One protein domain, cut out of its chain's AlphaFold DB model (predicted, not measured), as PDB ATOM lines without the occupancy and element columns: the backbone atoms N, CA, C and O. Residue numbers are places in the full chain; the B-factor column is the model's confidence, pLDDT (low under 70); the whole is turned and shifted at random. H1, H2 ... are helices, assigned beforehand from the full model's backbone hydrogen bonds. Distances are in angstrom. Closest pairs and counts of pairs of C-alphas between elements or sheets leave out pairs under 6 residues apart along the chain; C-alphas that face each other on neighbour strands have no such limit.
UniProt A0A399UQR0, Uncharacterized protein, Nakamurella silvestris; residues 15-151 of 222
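What this domain is: This is residues 15 to 151 of the 222 residues of an uncharacterized protein of Nakamurella silvestris (UniProt A0A399UQR0). The longest helix, H1, crosses over H2 on the outside of a crossed, compact helical body whose middle is H4. H2, H3 and H5 pack round H4, with H3 folded beside it as a helical hairpin, and short H6 lies at the far end from Ala 15. The printed part has 137 residues with six named helices, H1 to H6 in chain order, and no named strand; the class is all helix. It is compact, with a radius of gyration of the C-alphas of 14.0 A and spans of 43 by 34 by 30 A.

Where its parts are: Find C-alpha 15 at (252.767, 149.370, 234.758); from there H1, residues 15 to 33, runs 27.3 A. Next come H2, residues 40 to 54, 20.6 A, and H3, residues 69 to 86, 25.7 A. H4, residues 96 to 113, runs 26.2 A from C-alpha 96 at (243.977, 150.424, 214.375). Look last for H5, residues 123 to 130, and H6, residues 142 to 149, ending at C-alpha 149 at (224.331, 154.428, 203.796).

How they stand to each other: Start at the hub, H4. H3 touches it at a shallow tilt of 29 degrees, opposite ways; their closest C-alphas, of Leu 79 and Ala 103, are 5.6 A apart. H5 touches residues 97 to 105 of H4, about perpendicular at 76 degrees, closest at C-alphas Arg 127 and Gly 100, 5.2 A. H2, with residues 43 to 47 alone, touches H4 at a steep tilt of 47 degrees, closest at C-alphas Ala 43 and Leu 102, 5.8 A. Farther out, H1 touches H2, closest at C-alphas Ile 24 and Thr 42, 5.5 A. H6 is close to H4 but not clearly touching, with C-alphas Leu 143 and Leu 107 closest at 6.8 A. In the six helices every O i to N i+4 pair is within hydrogen-bond range.

The domain as a whole: The two farthest C-alphas, of Ala 15 and Asp 148, are 43.3 A apart. The printed part has no cut. The links H2 to H3 and H5 to H6 are long. Look for pLDDT under 70 at residues 63 to 69, 111 and 113 to 121.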
ATOM      1  N   ALA A  15     253.813 150.000 233.953       80.25
ATOM      2  CA  ALA A  15     252.767 149.370 234.758       80.25
ATOM      3  C   ALA A  15     251.382 149.997 234.515       80.25
ATOM      4  O   ALA A  15     250.377 149.282 234.489       80.25
ATOM      5  N   ASP A  16     251.327 151.313 234.305       84.69
ATOM      6  CA  ASP A  16     250.090 152.014 233.969       84.69
ATOM      7  C   ASP A  16     249.639 151.675 232.546       84.69
ATOM      8  O   ASP A  16     248.455 151.418 232.350       84.69
ATOM      9  N   LEU A  17     250.564 151.565 231.580       82.81
ATOM     10  CA  LEU A  17     250.253 151.119 230.215       82.81
ATOM     11  C   LEU A  17     249.602 149.734 230.202       82.81
ATOM     12  O   LEU A  17     248.583 149.543 229.545       82.81
ATOM     13  N   LEU A  18     250.131 148.779 230.974       84.75
ATOM     14  CA  LEU A  18     249.539 147.442 231.067       84.75
ATOM     15  C   LEU A  18     248.142 147.465 231.707       84.75
ATOM     16  O   LEU A  18     247.269 146.690 231.310       84.75
ATOM     17  N   ARG A  19     247.920 148.334 232.701       90.69
ATOM     18  CA  ARG A  19     246.592 148.522 233.301       90.69
ATOM     19  C   ARG A  19     245.615 149.087 232.273       90.69
ATOM     20  O   ARG A  19     244.542 148.515 232.105       90.69
ATOM     21  N   PHE A  20     245.999 150.154 231.574       90.31
ATOM     22  CA  PHE A  20     245.171 150.757 230.533       90.31
ATOM     23  C   PHE A  20     244.857 149.757 229.424       90.31
ATOM     24  O   PHE A  20     243.696 149.599 229.079       90.31
ATOM     25  N   TYR A  21     245.843 149.000 228.948       89.38
ATOM     26  CA  TYR A  21     245.636 147.963 227.937       89.38
ATOM     27  C   TYR A  21     244.531 146.972 228.338       89.38
ATOM     28  O   TYR A  21     243.600 146.726 227.573       89.38
ATOM     29  N   LYS A  22     244.585 146.446 229.569       91.38
ATOM     30  CA  LYS A  22     243.564 145.517 230.082       91.38
ATOM     31  C   LYS A  22     242.184 146.164 230.180       91.38
ATOM     32  O   LYS A  22     241.198 145.527 229.819       91.38
ATOM     33  N   ASN A  23     242.118 147.407 230.653       93.19
ATOM     34  CA  ASN A  23     240.865 148.154 230.742       93.19
ATOM     35  C   ASN A  23     240.257 148.390 229.357       93.19
ATOM     36  O   ASN A  23     239.069 148.151 229.167       93.19
ATOM     37  N   ILE A  24     241.081 148.798 228.389       94.00
ATOM     38  CA  ILE A  24     240.673 149.053 227.007       94.00
ATOM     39  C   ILE A  24     240.100 147.782 226.387       94.00
ATOM     40  O   ILE A  24     238.989 147.803 225.867       94.00
ATOM     41  N   GLN A  25     240.817 146.660 226.489       92.94
ATOM     42  CA  GLN A  25     240.339 145.385 225.954       92.94
ATOM     43  C   GLN A  25     239.022 144.940 226.596       92.94
ATOM     44  O   GLN A  25     238.111 144.515 225.891       92.94
ATOM     45  N   ALA A  26     238.904 145.055 227.922       93.38
ATOM     46  CA  ALA A  26     237.676 144.706 228.628       93.38
ATOM     47  C   ALA A  26     236.503 145.615 228.222       93.38
ATOM     48  O   ALA A  26     235.393 145.125 228.021       93.38
ATOM     49  N   GLY A  27     236.749 146.918 228.073       93.31
ATOM     50  CA  GLY A  27     235.753 147.899 227.646       93.31
ATOM     51  C   GLY A  27     235.280 147.682 226.209       93.31
ATOM     52  O   GLY A  27     234.078 147.718 225.956       93.31
ATOM     53  N   ILE A  28     236.204 147.388 225.289       91.06
ATOM     54  CA  ILE A  28     235.889 147.032 223.897       91.06
ATOM     55  C   ILE A  28     235.056 145.751 223.852       91.06
ATOM     56  O   ILE A  28     233.965 145.762 223.295       91.06
ATOM     57  N   HIS A  29     235.503 144.679 224.510       89.50
ATOM     58  CA  HIS A  29     234.762 143.417 224.526       89.50
ATOM     59  C   HIS A  29     233.355 143.584 225.123       89.50
ATOM     60  O   HIS A  29     232.389 142.987 224.651       89.50
ATOM     61  N   LEU A  30     233.212 144.400 226.175       89.06
ATOM     62  CA  LEU A  30     231.907 144.707 226.754       89.06
ATOM     63  C   LEU A  30     231.008 145.447 225.752       89.06
ATOM     64  O   LEU A  30     229.842 145.082 225.607       89.06
ATOM     65  N   ALA A  31     231.542 146.449 225.054       87.25
ATOM     66  CA  ALA A  31     230.817 147.191 224.025       87.25
ATOM     67  C   ALA A  31     230.371 146.283 222.870       87.25
ATOM     68  O   ALA A  31     229.208 146.318 222.477       87.25
ATOM     69  N   GLU A  32     231.256 145.404 222.398       84.38
ATOM     70  CA  GLU A  32     230.955 144.401 221.372       84.38
ATOM     71  C   GLU A  32     229.833 143.462 221.814       84.38
ATOM     72  O   GLU A  32     228.856 143.285 221.091       84.38
ATOM     73  N   SER A  33     229.935 142.907 223.027       81.88
ATOM     74  CA  SER A  33     228.948 141.956 223.554       81.88
ATOM     75  C   SER A  33     227.547 142.548 223.724       81.88
ATOM     76  O   SER A  33     226.563 141.816 223.666       81.88
ATOM     77  N   ASN A  34     227.463 143.864 223.929       81.44
ATOM     78  CA  ASN A  34     226.205 144.584 224.099       81.44
ATOM     79  C   ASN A  34     225.741 145.289 222.816       81.44
ATOM     80  O   ASN A  34     224.700 145.941 222.840       81.44
ATOM     81  N   GLU A  35     226.509 145.195 221.726       78.12
ATOM     82  CA  GLU A  35     226.283 145.937 220.480       78.12
ATOM     83  C   GLU A  35     226.183 147.463 220.691       78.12
ATOM     84  O   GLU A  35     225.407 148.159 220.032       78.12
ATOM     85  N   THR A  36     226.983 148.003 221.615       82.00
ATOM     86  CA  THR A  36     227.023 149.435 221.952       82.00
ATOM     87  C   THR A  36     228.353 150.084 221.566       82.00
ATOM     88  O   THR A  36     229.301 149.430 221.138       82.00
ATOM     89  N   ILE A  37     228.458 151.402 221.756       85.62
ATOM     90  CA  ILE A  37     229.759 152.077 221.842       85.62
ATOM     91  C   ILE A  37     230.498 151.714 223.130       85.62
ATOM     92  O   ILE A  37     229.894 151.261 224.107       85.62
ATOM     93  N   ILE A  38     231.807 151.966 223.130       88.62
ATOM     94  CA  ILE A  38     232.630 151.961 224.342       88.62
ATOM     95  C   ILE A  38     232.165 153.028 225.341       88.62
ATOM     96  O   ILE A  38     231.570 154.037 224.964       88.62
ATOM     97  N   SER A  39     232.445 152.807 226.626       89.56
ATOM     98  CA  SER A  39     232.176 153.796 227.675       89.56
ATOM     99  C   SER A  39     233.128 154.991 227.595       89.56
ATOM    100  O   SER A  39     234.218 154.886 227.029       89.56
ATOM    101  N   ASP A  40     232.761 156.097 228.242       87.50
ATOM    102  CA  ASP A  40     233.621 157.282 228.356       87.50
ATOM    103  C   ASP A  40     234.974 156.941 228.983       87.50
ATOM    104  O   ASP A  40     236.008 157.351 228.467       87.50
ATOM    105  N   ASP A  41     234.985 156.130 230.045       90.19
ATOM    106  CA  ASP A  41     236.220 155.685 230.702       90.19
ATOM    107  C   ASP A  41     237.122 154.908 229.734       90.19
ATOM    108  O   ASP A  41     238.327 155.149 229.666       90.19
ATOM    109  N   THR A  42     236.535 154.024 228.925       93.19
ATOM    110  CA  THR A  42     237.275 153.266 227.906       93.19
ATOM    111  C   THR A  42     237.825 154.204 226.831       93.19
ATOM    112  O   THR A  42     238.981 154.070 226.431       93.19
ATOM    113  N   ALA A  43     237.039 155.191 226.388       90.56
ATOM    114  CA  ALA A  43     237.480 156.187 225.416       90.56
ATOM    115  C   ALA A  43     238.622 157.057 225.968       90.56
ATOM    116  O   ALA A  43     239.588 157.330 225.252       90.56
ATOM    117  N   GLN A  44     238.569 157.442 227.249       89.19
ATOM    118  CA  GLN A  44     239.665 158.148 227.922       89.19
ATOM    119  C   GLN A  44     240.931 157.309 228.004       89.19
ATOM    120  O   GLN A  44     242.020 157.837 227.769       89.19
ATOM    121  N   ASP A  45     240.800 156.030 228.347       91.94
ATOM    122  CA  ASP A  45     241.931 155.116 228.449       91.94
ATOM    123  C   ASP A  45     242.591 154.929 227.074       91.94
ATOM    124  O   ASP A  45     243.805 155.118 226.958       91.94
ATOM    125  N   ILE A  46     241.804 154.689 226.013       91.62
ATOM    126  CA  ILE A  46     242.300 154.632 224.626       91.62
ATOM    127  C   ILE A  46     243.030 155.926 224.267       91.62
ATOM    128  O   ILE A  46     244.180 155.891 223.829       91.62
ATOM    129  N   ARG A  47     242.386 157.077 224.489       88.88
ATOM    130  CA  ARG A  47     242.951 158.392 224.176       88.88
ATOM    131  C   ARG A  47     244.289 158.608 224.877       88.88
ATOM    132  O   ARG A  47     245.236 159.048 224.239       88.88
ATOM    133  N   ARG A  48     244.376 158.316 226.178       88.06
ATOM    134  CA  ARG A  48     245.604 158.497 226.970       88.06
ATOM    135  C   ARG A  48     246.741 157.633 226.456       88.06
ATOM    136  O   ARG A  48     247.858 158.124 226.328       88.06
ATOM    137  N   VAL A  49     246.464 156.366 226.153       89.69
ATOM    138  CA  VAL A  49     247.495 155.459 225.644       89.69
ATOM    139  C   VAL A  49     247.952 155.884 224.251       89.69
ATOM    140  O   VAL A  49     249.153 155.990 224.026       89.69
ATOM    141  N   LEU A  50     247.026 156.204 223.344       87.25
ATOM    142  CA  LEU A  50     247.364 156.697 222.007       87.25
ATOM    143  C   LEU A  50     248.160 158.005 222.066       87.25
ATOM    144  O   LEU A  50     249.189 158.113 221.410       87.25
ATOM    145  N   ALA A  51     247.745 158.961 222.900       86.44
ATOM    146  CA  ALA A  51     248.466 160.212 223.113       86.44
ATOM    147  C   ALA A  51     249.906 159.972 223.590       86.44
ATOM    148  O   ALA A  51     250.839 160.572 223.059       86.44
ATOM    149  N   ALA A  52     250.101 159.047 224.533       85.88
ATOM    150  CA  ALA A  52     251.423 158.712 225.052       85.88
ATOM    151  C   ALA A  52     252.308 157.989 224.024       85.88
ATOM    152  O   ALA A  52     253.492 158.297 223.920       85.88
ATOM    153  N   ILE A  53     251.748 157.043 223.263       83.69
ATOM    154  CA  ILE A  53     252.489 156.276 222.248       83.69
ATOM    155  C   ILE A  53     252.882 157.167 221.064       83.69
ATOM    156  O   ILE A  53     253.997 157.068 220.561       83.69
ATOM    157  N   LEU A  54     251.968 158.031 220.625       82.69
ATOM    158  CA  LEU A  54     252.117 158.841 219.416       82.69
ATOM    159  C   LEU A  54     252.709 160.230 219.692       82.69
ATOM    160  O   LEU A  54     252.926 161.001 218.760       82.69
ATOM    161  N   GLY A  55     252.952 160.569 220.963       83.75
ATOM    162  CA  GLY A  55     253.444 161.885 221.371       83.75
ATOM    163  C   GLY A  55     252.460 163.019 221.059       83.75
ATOM    164  O   GLY A  55     252.882 164.121 220.706       83.75
ATOM    165  N   LEU A  56     251.153 162.746 221.137       82.50
ATOM    166  CA  LEU A  56     250.102 163.719 220.838       82.50
ATOM    167  C   LEU A  56     249.651 164.439 222.109       82.50
ATOM    168  O   LEU A  56     249.337 163.814 223.119       82.50
ATOM    169  N   ASP A  57     249.537 165.764 222.031       81.50
ATOM    170  CA  ASP A  57     248.950 166.584 223.093       81.50
ATOM    171  C   ASP A  57     247.427 166.657 222.915       81.50
ATOM    172  O   ASP A  57     246.867 167.635 222.405       81.50
ATOM    173  N   TRP A  58     246.756 165.556 223.260       79.50
ATOM    174  CA  TRP A  58     245.300 165.499 223.261       79.50
ATOM    175  C   TRP A  58     244.735 166.055 224.572       79.50
ATOM    176  O   TRP A  58     245.115 165.579 225.650       79.50
ATOM    177  N   PRO A  59     243.772 166.996 224.516       74.25
ATOM    178  CA  PRO A  59     243.072 167.451 225.711       74.25
ATOM    179  C   PRO A  59     242.308 166.287 226.350       74.25
ATOM    180  O   PRO A  59     241.961 165.306 225.685       74.25
ATOM    181  N   ASN A  60     242.050 166.379 227.658       74.69
ATOM    182  CA  ASN A  60     241.126 165.452 228.307       74.69
ATOM    183  C   ASN A  60     239.774 165.563 227.611       74.69
ATOM    184  O   ASN A  60     239.217 166.653 227.551       74.69
ATOM    185  N   LEU A  61     239.261 164.447 227.088       71.00
ATOM    186  CA  LEU A  61     237.926 164.475 226.513       71.00
ATOM    187  C   LEU A  61     236.934 164.727 227.648       71.00
ATOM    188  O   LEU A  61     237.080 164.230 228.765       71.00
ATOM    189  N   HIS A  62     235.953 165.554 227.371       71.94
ATOM    190  CA  HIS A  62     234.822 165.739 228.253       71.94
ATOM    191  C   HIS A  62     233.862 164.544 228.127       71.94
ATOM    192  O   HIS A  62     233.925 163.809 227.143       71.94
ATOM    193  N   THR A  63     232.996 164.294 229.106       67.19
ATOM    194  CA  THR A  63     231.983 163.233 228.949       67.19
ATOM    195  C   THR A  63     230.848 163.722 228.036       67.19
ATOM    196  O   THR A  63     230.654 164.930 227.901       67.19
ATOM    197  N   PRO A  64     230.025 162.844 227.430       59.31
ATOM    198  CA  PRO A  64     228.849 163.219 226.639       59.31
ATOM    199  C   PRO A  64     227.860 164.147 227.348       59.31
ATOM    200  O   PRO A  64     227.122 164.874 226.683       59.31
ATOM    201  N   SER A  65     227.856 164.168 228.685       60.50
ATOM    202  CA  SER A  65     227.054 165.101 229.483       60.50
ATOM    203  C   SER A  65     227.581 166.542 229.491       60.50
ATOM    204  O   SER A  65     226.830 167.465 229.811       60.50
ATOM    205  N   ASP A  66     228.843 166.763 229.131       66.69
ATOM    206  CA  ASP A  66     229.463 168.084 229.081       66.69
ATOM    207  C   ASP A  66     229.130 168.768 227.741       66.69
ATOM    208  O   ASP A  66     229.727 168.516 226.695       66.69
ATOM    209  N   THR A  67     228.154 169.674 227.758       58.62
ATOM    210  CA  THR A  67     227.562 170.304 226.554       58.62
ATOM    211  C   THR A  67     228.201 171.650 226.169       58.62
ATOM    212  O   THR A  67     227.617 172.470 225.456       58.62
ATOM    213  N   GLY A  68     229.417 171.929 226.647       69.75
ATOM    214  CA  GLY A  68     230.108 173.197 226.390       69.75
ATOM    215  C   GLY A  68     230.709 173.297 224.980       69.75
ATOM    216  O   GLY A  68     231.192 172.315 224.428       69.75
ATOM    217  N   ARG A  69     230.791 174.514 224.414       67.62
ATOM    218  CA  ARG A  69     231.500 174.764 223.133       67.62
ATOM    219  C   ARG A  69     232.954 174.273 223.145       67.62
ATOM    220  O   ARG A  69     233.457 173.854 222.111       67.62
ATOM    221  N   VAL A  70     233.607 174.340 224.307       71.19
ATOM    222  CA  VAL A  70     234.973 173.837 224.517       71.19
ATOM    223  C   VAL A  70     235.007 172.317 224.366       71.19
ATOM    224  O   VAL A  70     235.774 171.820 223.550       71.19
ATOM    225  N   ALA A  71     234.097 171.604 225.038       72.88
ATOM    226  CA  ALA A  71     233.965 170.156 224.910       72.88
ATOM    227  C   ALA A  71     233.759 169.735 223.449       72.88
ATOM    228  O   ALA A  71     234.448 168.841 222.970       72.88
ATOM    229  N   ILE A  72     232.886 170.420 222.703       71.81
ATOM    230  CA  ILE A  72     232.651 170.124 221.280       71.81
ATOM    231  C   ILE A  72     233.934 170.279 220.449       71.81
ATOM    232  O   ILE A  72     234.259 169.391 219.664       71.81
ATOM    233  N   ALA A  73     234.668 171.382 220.623       75.94
ATOM    234  CA  ALA A  73     235.891 171.643 219.865       75.94
ATOM    235  C   ALA A  73     237.007 170.631 220.183       75.94
ATOM    236  O   ALA A  73     237.746 170.216 219.290       75.94
ATOM    237  N   GLU A  74     237.123 170.207 221.441       79.50
ATOM    238  CA  GLU A  74     238.107 169.209 221.869       79.50
ATOM    239  C   GLU A  74     237.789 167.814 221.326       79.50
ATOM    240  O   GLU A  74     238.692 167.126 220.848       79.50
ATOM    241  N   HIS A  75     236.510 167.429 221.310       77.19
ATOM    242  CA  HIS A  75     236.059 166.198 220.658       77.19
ATOM    243  C   HIS A  75     236.312 166.239 219.151       77.19
ATOM    244  O   HIS A  75     236.822 165.280 218.587       77.19
ATOM    245  N   GLU A  76     236.009 167.350 218.483       77.56
ATOM    246  CA  GLU A  76     236.254 167.483 217.045       77.56
ATOM    247  C   GLU A  76     237.739 167.372 216.697       77.56
ATOM    248  O   GLU A  76     238.094 166.682 215.742       77.56
ATOM    249  N   ARG A  77     238.612 167.974 217.506       81.75
ATOM    250  CA  ARG A  77     240.057 167.830 217.336       81.75
ATOM    251  C   ARG A  77     240.510 166.382 217.527       81.75
ATOM    252  O   ARG A  77     241.233 165.865 216.683       81.75
ATOM    253  N   ALA A  78     240.059 165.718 218.593       78.69
ATOM    254  CA  ALA A  78     240.404 164.320 218.842       78.69
ATOM    255  C   ALA A  78     239.910 163.391 217.722       78.69
ATOM    256  O   ALA A  78     240.632 162.484 217.321       78.69
ATOM    257  N   LEU A  79     238.718 163.648 217.177       80.19
ATOM    258  CA  LEU A  79     238.189 162.929 216.020       80.19
ATOM    259  C   LEU A  79     239.068 163.130 214.783       80.19
ATOM    260  O   LEU A  79     239.421 162.156 214.130       80.19
ATOM    261  N   GLN A  80     239.418 164.376 214.453       82.19
ATOM    262  CA  GLN A  80     240.265 164.676 213.295       82.19
ATOM    263  C   GLN A  80     241.633 164.003 213.407       82.19
ATOM    264  O   GLN A  80     242.114 163.425 212.431       82.19
ATOM    265  N   ASP A  81     242.235 164.035 214.594       83.50
ATOM    266  CA  ASP A  81     243.511 163.374 214.840       83.50
ATOM    267  C   ASP A  81     243.370 161.844 214.758       83.50
ATOM    268  O   ASP A  81     244.187 161.195 214.111       83.50
ATOM    269  N   ALA A  82     242.309 161.259 215.330       79.69
ATOM    270  CA  ALA A  82     242.032 159.826 215.230       79.69
ATOM    271  C   ALA A  82     241.835 159.376 213.772       79.69
ATOM    272  O   ALA A  82     242.459 158.415 213.335       79.69
ATOM    273  N   LEU A  83     241.030 160.097 212.988       79.56
ATOM    274  CA  LEU A  83     240.806 159.794 211.570       79.56
ATOM    275  C   LEU A  83     242.089 159.937 210.747       79.56
ATOM    276  O   LEU A  83     242.363 159.115 209.881       79.56
ATOM    277  N   ARG A  84     242.921 160.941 211.047       82.00
ATOM    278  CA  ARG A  84     244.227 161.098 210.398       82.00
ATOM    279  C   ARG A  84     245.141 159.900 210.660       82.00
ATOM    280  O   ARG A  84     245.843 159.484 209.747       82.00
ATOM    281  N   LEU A  85     245.155 159.389 211.888       82.19
ATOM    282  CA  LEU A  85     245.960 158.225 212.261       82.19
ATOM    283  C   LEU A  85     245.419 156.921 211.672       82.19
ATOM    284  O   LEU A  85     246.187 155.998 211.440       82.19
ATOM    285  N   PHE A  86     244.110 156.837 211.438       76.25
ATOM    286  CA  PHE A  86     243.492 155.663 210.826       76.25
ATOM    287  C   PHE A  86     244.004 155.412 209.397       76.25
ATOM    288  O   PHE A  86     244.154 154.263 208.994       76.25
ATOM    289  N   ASP A  87     244.331 156.483 208.668       74.38
ATOM    290  CA  ASP A  87     244.937 156.433 207.331       74.38
ATOM    291  C   ASP A  87     246.470 156.255 207.352       74.38
ATOM    292  O   ASP A  87     247.093 156.196 206.289       74.38
ATOM    293  N   ASP A  88     247.107 156.238 208.529       80.38
ATOM    294  CA  ASP A  88     248.564 156.183 208.636       80.38
ATOM    295  C   ASP A  88     249.078 154.755 208.353       80.38
ATOM    296  O   ASP A  88     248.779 153.831 209.117       80.38
ATOM    297  N   PRO A  89     249.866 154.536 207.279       77.50
ATOM    298  CA  PRO A  89     250.379 153.211 206.937       77.50
ATOM    299  C   PRO A  89     251.390 152.665 207.956       77.50
ATOM    300  O   PRO A  89     251.683 151.468 207.929       77.50
ATOM    301  N   GLU A  90     251.942 153.511 208.830       79.81
ATOM    302  CA  GLU A  90     252.860 153.099 209.895       79.81
ATOM    303  C   GLU A  90     252.124 152.674 211.175       79.81
ATOM    304  O   GLU A  90     252.746 152.142 212.102       79.81
ATOM    305  N   LEU A  91     250.799 152.855 211.236       81.69
ATOM    306  CA  LEU A  91     250.009 152.447 212.386       81.69
ATOM    307  C   LEU A  91     250.002 150.920 212.521       81.69
ATOM    308  O   LEU A  91     249.679 150.174 211.595       81.69
ATOM    309  N   THR A  92     250.330 150.429 213.716       81.00
ATOM    310  CA  THR A  92     250.325 148.990 213.969       81.00
ATOM    311  C   THR A  92     248.902 148.429 213.901       81.00
ATOM    312  O   THR A  92     247.932 149.058 214.332       81.00
ATOM    313  N   ALA A  93     248.778 147.185 213.423       78.25
ATOM    314  CA  ALA A  93     247.501 146.467 213.373       78.25
ATOM    315  C   ALA A  93     246.818 146.336 214.752       78.25
ATOM    316  O   ALA A  93     245.613 146.120 214.824       78.25
ATOM    317  N   GLU A  94     247.582 146.475 215.836       81.31
ATOM    318  CA  GLU A  94     247.097 146.458 217.218       81.31
ATOM    319  C   GLU A  94     246.392 147.763 217.619       81.31
ATOM    320  O   GLU A  94     245.408 147.722 218.355       81.31
ATOM    321  N   LEU A  95     246.851 148.916 217.118       83.88
ATOM    322  CA  LEU A  95     246.285 150.225 217.460       83.88
ATOM    323  C   LEU A  95     245.112 150.616 216.556       83.88
ATOM    324  O   LEU A  95     244.222 151.342 217.000       83.88
ATOM    325  N   ALA A  96     245.057 150.113 215.318       82.06
ATOM    326  CA  ALA A  96     243.977 150.424 214.375       82.06
ATOM    327  C   ALA A  96     242.556 150.175 214.938       82.06
ATOM    328  O   ALA A  96     241.697 151.050 214.787       82.06
ATOM    329  N   PRO A  97     242.274 149.059 215.647       83.94
ATOM    330  CA  PRO A  97     240.981 148.856 216.297       83.94
ATOM    331  C   PRO A  97     240.665 149.931 217.339       83.94
ATOM    332  O   PRO A  97     239.538 150.416 217.390       83.94
ATOM    333  N   TRP A  98     241.647 150.340 218.147       89.56
ATOM    334  CA  TRP A  98     241.444 151.346 219.191       89.56
ATOM    335  C   TRP A  98     241.115 152.715 218.605       89.56
ATOM    336  O   TRP A  98     240.232 153.403 219.111       89.56
ATOM    337  N   ILE A  99     241.778 153.087 217.511       87.06
ATOM    338  CA  ILE A  99     241.484 154.324 216.783       87.06
ATOM    339  C   ILE A  99     240.073 154.286 216.198       87.06
ATOM    340  O   ILE A  99     239.334 155.257 216.345       87.06
ATOM    341  N   GLY A 100     239.666 153.155 215.612       84.62
ATOM    342  CA  GLY A 100     238.298 152.965 215.125       84.62
ATOM    343  C   GLY A 100     237.250 153.122 216.232       84.62
ATOM    344  O   GLY A 100     236.253 153.817 216.043       84.62
ATOM    345  N   TRP A 101     237.497 152.541 217.410       87.38
ATOM    346  CA  TRP A 101     236.614 152.669 218.573       87.38
ATOM    347  C   TRP A 101     236.562 154.090 219.137       87.38
ATOM    348  O   TRP A 101     235.476 154.577 219.455       87.38
ATOM    349  N   LEU A 102     237.706 154.773 219.225       87.44
ATOM    350  CA  LEU A 102     237.760 156.169 219.651       87.44
ATOM    351  C   LEU A 102     236.996 157.064 218.671       87.44
ATOM    352  O   LEU A 102     236.151 157.843 219.103       87.44
ATOM    353  N   ALA A 103     237.221 156.898 217.364       84.25
ATOM    354  CA  ALA A 103     236.485 157.615 216.331       84.25
ATOM    355  C   ALA A 103     234.977 157.364 216.465       84.25
ATOM    356  O   ALA A 103     234.215 158.320 216.577       84.25
ATOM    357  N   ALA A 104     234.541 156.104 216.558       82.31
ATOM    358  CA  ALA A 104     233.131 155.756 216.733       82.31
ATOM    359  C   ALA A 104     232.499 156.406 217.976       82.31
ATOM    360  O   ALA A 104     231.390 156.934 217.894       82.31
ATOM    361  N   TRP A 105     233.203 156.432 219.111       85.44
ATOM    362  CA  TRP A 105     232.728 157.099 220.325       85.44
ATOM    363  C   TRP A 105     232.613 158.621 220.147       85.44
ATOM    364  O   TRP A 105     231.588 159.211 220.488       85.44
ATOM    365  N   THR A 106     233.613 159.274 219.546       81.62
ATOM    366  CA  THR A 106     233.574 160.726 219.308       81.62
ATOM    367  C   THR A 106     232.482 161.114 218.307       81.62
ATOM    368  O   THR A 106     231.843 162.165 218.414       81.62
ATOM    369  N   LEU A 107     232.224 160.234 217.347       75.19
ATOM    370  CA  LEU A 107     231.115 160.324 216.409       75.19
ATOM    371  C   LEU A 107     229.755 160.185 217.120       75.19
ATOM    372  O   LEU A 107     228.849 160.986 216.875       75.19
ATOM    373  N   ALA A 108     229.633 159.256 218.071       75.50
ATOM    374  CA  ALA A 108     228.452 159.103 218.924       75.50
ATOM    375  C   ALA A 108     228.148 160.368 219.736       75.50
ATOM    376  O   ALA A 108     227.002 160.821 219.788       75.50
ATOM    377  N   PHE A 109     229.185 160.967 220.333       76.06
ATOM    378  CA  PHE A 109     229.079 162.219 221.081       76.06
ATOM    379  C   PHE A 109     228.424 163.312 220.227       76.06
ATOM    380  O   PHE A 109     227.483 163.976 220.669       76.06
ATOM    381  N   ARG A 110     228.850 163.461 218.963       72.12
ATOM    382  CA  ARG A 110     228.245 164.421 218.024       72.12
ATOM    383  C   ARG A 110     226.770 164.133 217.753       72.12
ATOM    384  O   ARG A 110     225.979 165.072 217.687       72.12
ATOM    385  N   ALA A 111     226.390 162.867 217.595       69.12
ATOM    386  CA  ALA A 111     224.997 162.493 217.364       69.12
ATOM    387  C   ALA A 111     224.095 162.905 218.544       69.12
ATOM    388  O   ALA A 111     223.041 163.506 218.323       69.12
ATOM    389  N   VAL A 112     224.550 162.678 219.783       70.94
ATOM    390  CA  VAL A 112     223.834 163.088 221.005       70.94
ATOM    391  C   VAL A 112     223.661 164.607 221.068       70.94
ATOM    392  O   VAL A 112     222.548 165.084 221.289       70.94
ATOM    393  N   GLN A 113     224.720 165.381 220.803       69.75
ATOM    394  CA  GLN A 113     224.638 166.851 220.779       69.75
ATOM    395  C   GLN A 113     223.657 167.363 219.711       69.75
ATOM    396  O   GLN A 113     222.959 168.354 219.918       69.75
ATOM    397  N   ASN A 114     223.545 166.649 218.590       67.19
ATOM    398  CA  ASN A 114     222.599 166.954 217.518       67.19
ATOM    399  C   ASN A 114     221.189 166.380 217.759       67.19
ATOM    400  O   ASN A 114     220.365 166.396 216.844       67.19
ATOM    401  N   SER A 115     220.891 165.895 218.973       65.62
ATOM    402  CA  SER A 115     219.585 165.335 219.363       65.62
ATOM    403  C   SER A 115     219.134 164.158 218.488       65.62
ATOM    404  O   SER A 115     217.939 163.963 218.256       65.62
ATOM    405  N   ARG A 116     220.088 163.365 217.987       57.00
ATOM    406  CA  ARG A 116     219.813 162.129 217.245       57.00
ATOM    407  C   ARG A 116     219.746 160.930 218.200       57.00
ATOM    408  O   ARG A 116     220.481 160.899 219.188       57.00
ATOM    409  N   PRO A 117     218.863 159.949 217.946       50.59
ATOM    410  CA  PRO A 117     218.684 158.809 218.838       50.59
ATOM    411  C   PRO A 117     219.946 157.918 218.916       50.59
ATOM    412  O   PRO A 117     220.581 157.665 217.892       50.59
ATOM    413  N   PRO A 118     220.294 157.394 220.109       49.25
ATOM    414  CA  PRO A 118     221.523 156.631 220.361       49.25
ATOM    415  C   PRO A 118     221.513 155.187 219.835       49.25
ATOM    416  O   PRO A 118     222.562 154.549 219.818       49.25
ATOM    417  N   SER A 119     220.377 154.668 219.350       52.81
ATOM    418  CA  SER A 119     220.256 153.318 218.759       52.81
ATOM    419  C   SER A 119     221.075 153.119 217.472       52.81
ATOM    420  O   SER A 119     220.986 152.074 216.840       52.81
ATOM    421  N   PHE A 120     221.822 154.142 217.058       52.75
ATOM    422  CA  PHE A 120     222.528 154.222 215.789       52.75
ATOM    423  C   PHE A 120     224.009 153.824 215.871       52.75
ATOM    424  O   PHE A 120     224.662 153.658 214.845       52.75
ATOM    425  N   VAL A 121     224.573 153.684 217.075       59.50
ATOM    426  CA  VAL A 121     226.030 153.641 217.226       59.50
ATOM    427  C   VAL A 121     226.518 152.257 217.640       59.50
ATOM    428  O   VAL A 121     226.895 152.016 218.783       59.50
ATOM    429  N   ASN A 122     226.525 151.340 216.674       71.38
ATOM    430  CA  ASN A 122     227.328 150.125 216.764       71.38
ATOM    431  C   ASN A 122     228.757 150.485 216.316       71.38
ATOM    432  O   ASN A 122     228.980 150.815 215.148       71.38
ATOM    433  N   GLY A 123     229.725 150.468 217.238       76.00
ATOM    434  CA  GLY A 123     231.100 150.887 216.938       76.00
ATOM    435  C   GLY A 123     231.756 150.072 215.820       76.00
ATOM    436  O   GLY A 123     232.485 150.632 215.000       76.00
ATOM    437  N   ASN A 124     231.404 148.790 215.696       84.06
ATOM    438  CA  ASN A 124     231.889 147.939 214.612       84.06
ATOM    439  C   ASN A 124     231.276 148.300 213.255       84.06
ATOM    440  O   ASN A 124     231.967 148.208 212.242       84.06
ATOM    441  N   ALA A 125     230.034 148.795 213.222       87.38
ATOM    442  CA  ALA A 125     229.435 149.302 211.991       87.38
ATOM    443  C   ALA A 125     230.142 150.572 211.498       87.38
ATOM    444  O   ALA A 125     230.414 150.697 210.307       87.38
ATOM    445  N   ILE A 126     230.502 151.497 212.390       84.62
ATOM    446  CA  ILE A 126     231.291 152.679 212.004       84.62
ATOM    447  C   ILE A 126     232.695 152.265 211.564       84.62
ATOM    448  O   ILE A 126     233.170 152.706 210.522       84.62
ATOM    449  N   ARG A 127     233.358 151.381 212.316       85.31
ATOM    450  CA  ARG A 127     234.693 150.883 211.962       85.31
ATOM    451  C   ARG A 127     234.691 150.194 210.596       85.31
ATOM    452  O   ARG A 127     235.569 150.466 209.787       85.31
ATOM    453  N   GLY A 128     233.690 149.362 210.315       90.31
ATOM    454  CA  GLY A 128     233.514 148.733 209.008       90.31
ATOM    455  C   GLY A 128     233.331 149.754 207.886       90.31
ATOM    456  O   GLY A 128     233.900 149.579 206.814       90.31
ATOM    457  N   TYR A 129     232.618 150.850 208.153       90.56
ATOM    458  CA  TYR A 129     232.410 151.920 207.184       90.56
ATOM    459  C   TYR A 129     233.712 152.652 206.854       90.56
ATOM    460  O   TYR A 129     234.030 152.848 205.686       90.56
ATOM    461  N   LEU A 130     234.502 152.989 207.876       87.88
ATOM    462  CA  LEU A 130     235.798 153.656 207.709       87.88
ATOM    463  C   LEU A 130     236.831 152.783 206.977       87.88
ATOM    464  O   LEU A 130     237.767 153.316 206.396       87.88
ATOM    465  N   LEU A 131     236.665 151.456 206.988       88.75
ATOM    466  CA  LEU A 131     237.521 150.516 206.255       88.75
ATOM    467  C   LEU A 131     237.158 150.382 204.766       88.75
ATOM    468  O   LEU A 131     237.869 149.689 204.031       88.75
ATOM    469  N   LEU A 132     236.056 150.981 204.304       90.88
ATOM    470  CA  LEU A 132     235.662 150.900 202.900       90.88
ATOM    471  C   LEU A 132     236.593 151.747 202.010       90.88
ATOM    472  O   LEU A 132     236.886 152.895 202.335       90.88
ATOM    473  N   PRO A 133     237.010 151.237 200.836       89.06
ATOM    474  CA  PRO A 133     238.002 151.903 199.985       89.06
ATOM    475  C   PRO A 133     237.504 153.209 199.345       89.06
ATOM    476  O   PRO A 133     238.300 154.004 198.858       89.06
ATOM    477  N   ASN A 134     236.187 153.404 199.287       87.12
ATOM    478  CA  ASN A 134     235.511 154.557 198.699       87.12
ATOM    479  C   ASN A 134     235.053 155.591 199.737       87.12
ATOM    480  O   ASN A 134     234.408 156.570 199.362       87.12
ATOM    481  N   VAL A 135     235.356 155.384 201.019       89.19
ATOM    482  CA  VAL A 135     234.970 156.301 202.090       89.19
ATOM    483  C   VAL A 135     236.107 157.280 202.364       89.19
ATOM    484  O   VAL A 135     237.213 156.889 202.719       89.19
ATOM    485  N   ASP A 136     235.821 158.576 202.218       86.44
ATOM    486  CA  ASP A 136     236.711 159.636 202.694       86.44
ATOM    487  C   ASP A 136     236.484 159.843 204.193       86.44
ATOM    488  O   ASP A 136     235.582 160.578 204.609       86.44
ATOM    489  N   CYS A 137     237.317 159.197 205.009       80.94
ATOM    490  CA  CYS A 137     237.249 159.282 206.464       80.94
ATOM    491  C   CYS A 137     237.409 160.725 206.982       80.94
ATOM    492  O   CYS A 137     236.968 161.017 208.089       80.94
ATOM    493  N   LYS A 138     237.970 161.646 206.184       78.88
ATOM    494  CA  LYS A 138     238.170 163.060 206.541       78.88
ATOM    495  C   LYS A 138     236.975 163.943 206.188       78.88
ATOM    496  O   LYS A 138     236.989 165.133 206.518       78.88
ATOM    497  N   SER A 139     235.942 163.393 205.546       82.00
ATOM    498  CA  SER A 139     234.733 164.138 205.194       82.00
ATOM    499  C   SER A 139     234.101 164.757 206.451       82.00
ATOM    500  O   SER A 139     233.794 164.043 207.410       82.00
ATOM    501  N   PRO A 140     233.798 166.071 206.468       74.00
ATOM    502  CA  PRO A 140     233.062 166.674 207.579       74.00
ATOM    503  C   PRO A 140     231.629 166.127 207.692       74.00
ATOM    504  O   PRO A 140     230.990 166.301 208.731       74.00
ATOM    505  N   SER A 141     231.133 165.460 206.641       81.94
ATOM    506  CA  SER A 141     229.817 164.818 206.592       81.94
ATOM    507  C   SER A 141     229.863 163.314 206.869       81.94
ATOM    508  O   SER A 141     228.814 162.684 206.804       81.94
ATOM    509  N   ILE A 142     231.015 162.746 207.257       82.50
ATOM    510  CA  ILE A 142     231.218 161.292 207.399       82.50
ATOM    511  C   ILE A 142     230.130 160.585 208.220       82.50
ATOM    512  O   ILE A 142     229.703 159.487 207.884       82.50
ATOM    513  N   LEU A 143     229.629 161.237 209.273       77.81
ATOM    514  CA  LEU A 143     228.528 160.726 210.091       77.81
ATOM    515  C   LEU A 143     227.223 160.605 209.332       77.81
ATOM    516  O   LEU A 143     226.525 159.607 209.443       77.81
ATOM    517  N   LYS A 144     226.884 161.670 208.615       79.25
ATOM    518  CA  LYS A 144     225.671 161.725 207.823       79.25
ATOM    519  C   LYS A 144     225.767 160.739 206.662       79.25
ATOM    520  O   LYS A 144     224.791 160.066 206.375       79.25
ATOM    521  N   ASP A 145     226.943 160.619 206.056       87.69
ATOM    522  CA  ASP A 145     227.194 159.675 204.971       87.69
ATOM    523  C   ASP A 145     227.072 158.225 205.468       87.69
ATOM    524  O   ASP A 145     226.373 157.427 204.848       87.69
ATOM    525  N   PHE A 146     227.657 157.907 206.630       87.12
ATOM    526  CA  PHE A 146     227.460 156.626 207.314       87.12
ATOM    527  C   PHE A 146     225.980 156.369 207.603       87.12
ATOM    528  O   PHE A 146     225.478 155.290 207.304       87.12
ATOM    529  N   GLU A 147     225.274 157.359 208.154       81.44
ATOM    530  CA  GLU A 147     223.857 157.241 208.494       81.44
ATOM    531  C   GLU A 147     222.975 156.962 207.280       81.44
ATOM    532  O   GLU A 147     222.110 156.090 207.323       81.44
ATOM    533  N   ASP A 148     223.210 157.703 206.200       85.00
ATOM    534  CA  ASP A 148     222.436 157.603 204.971       85.00
ATOM    535  C   ASP A 148     222.731 156.275 204.233       85.00
ATOM    536  O   ASP A 148     221.915 155.822 203.429       85.00
ATOM    537  N   GLN A 149     223.883 155.639 204.495       90.94
ATOM    538  CA  GLN A 149     224.331 154.428 203.796       90.94
ATOM    539  C   GLN A 149     224.159 153.139 204.611       90.94
ATOM    540  O   GLN A 149     223.930 152.079 204.022       90.94
ATOM    541  N   TYR A 150     224.264 153.172 205.939       91.00
ATOM    542  CA  TYR A 150     224.241 151.965 206.765       91.00
ATOM    543  C   TYR A 150     222.908 151.217 206.643       91.00
ATOM    544  O   TYR A 150     221.840 151.741 206.947       91.00
ATOM    545  N   SER A 151     222.979 149.967 206.184       90.81
ATOM    546  CA  SER A 151     221.806 149.127 205.913       90.81
ATOM    547  C   SER A 151     221.594 148.026 206.957       90.81
ATOM    548  O   SER A 151     220.507 147.459 207.017       90.81
TER     549      SER A 151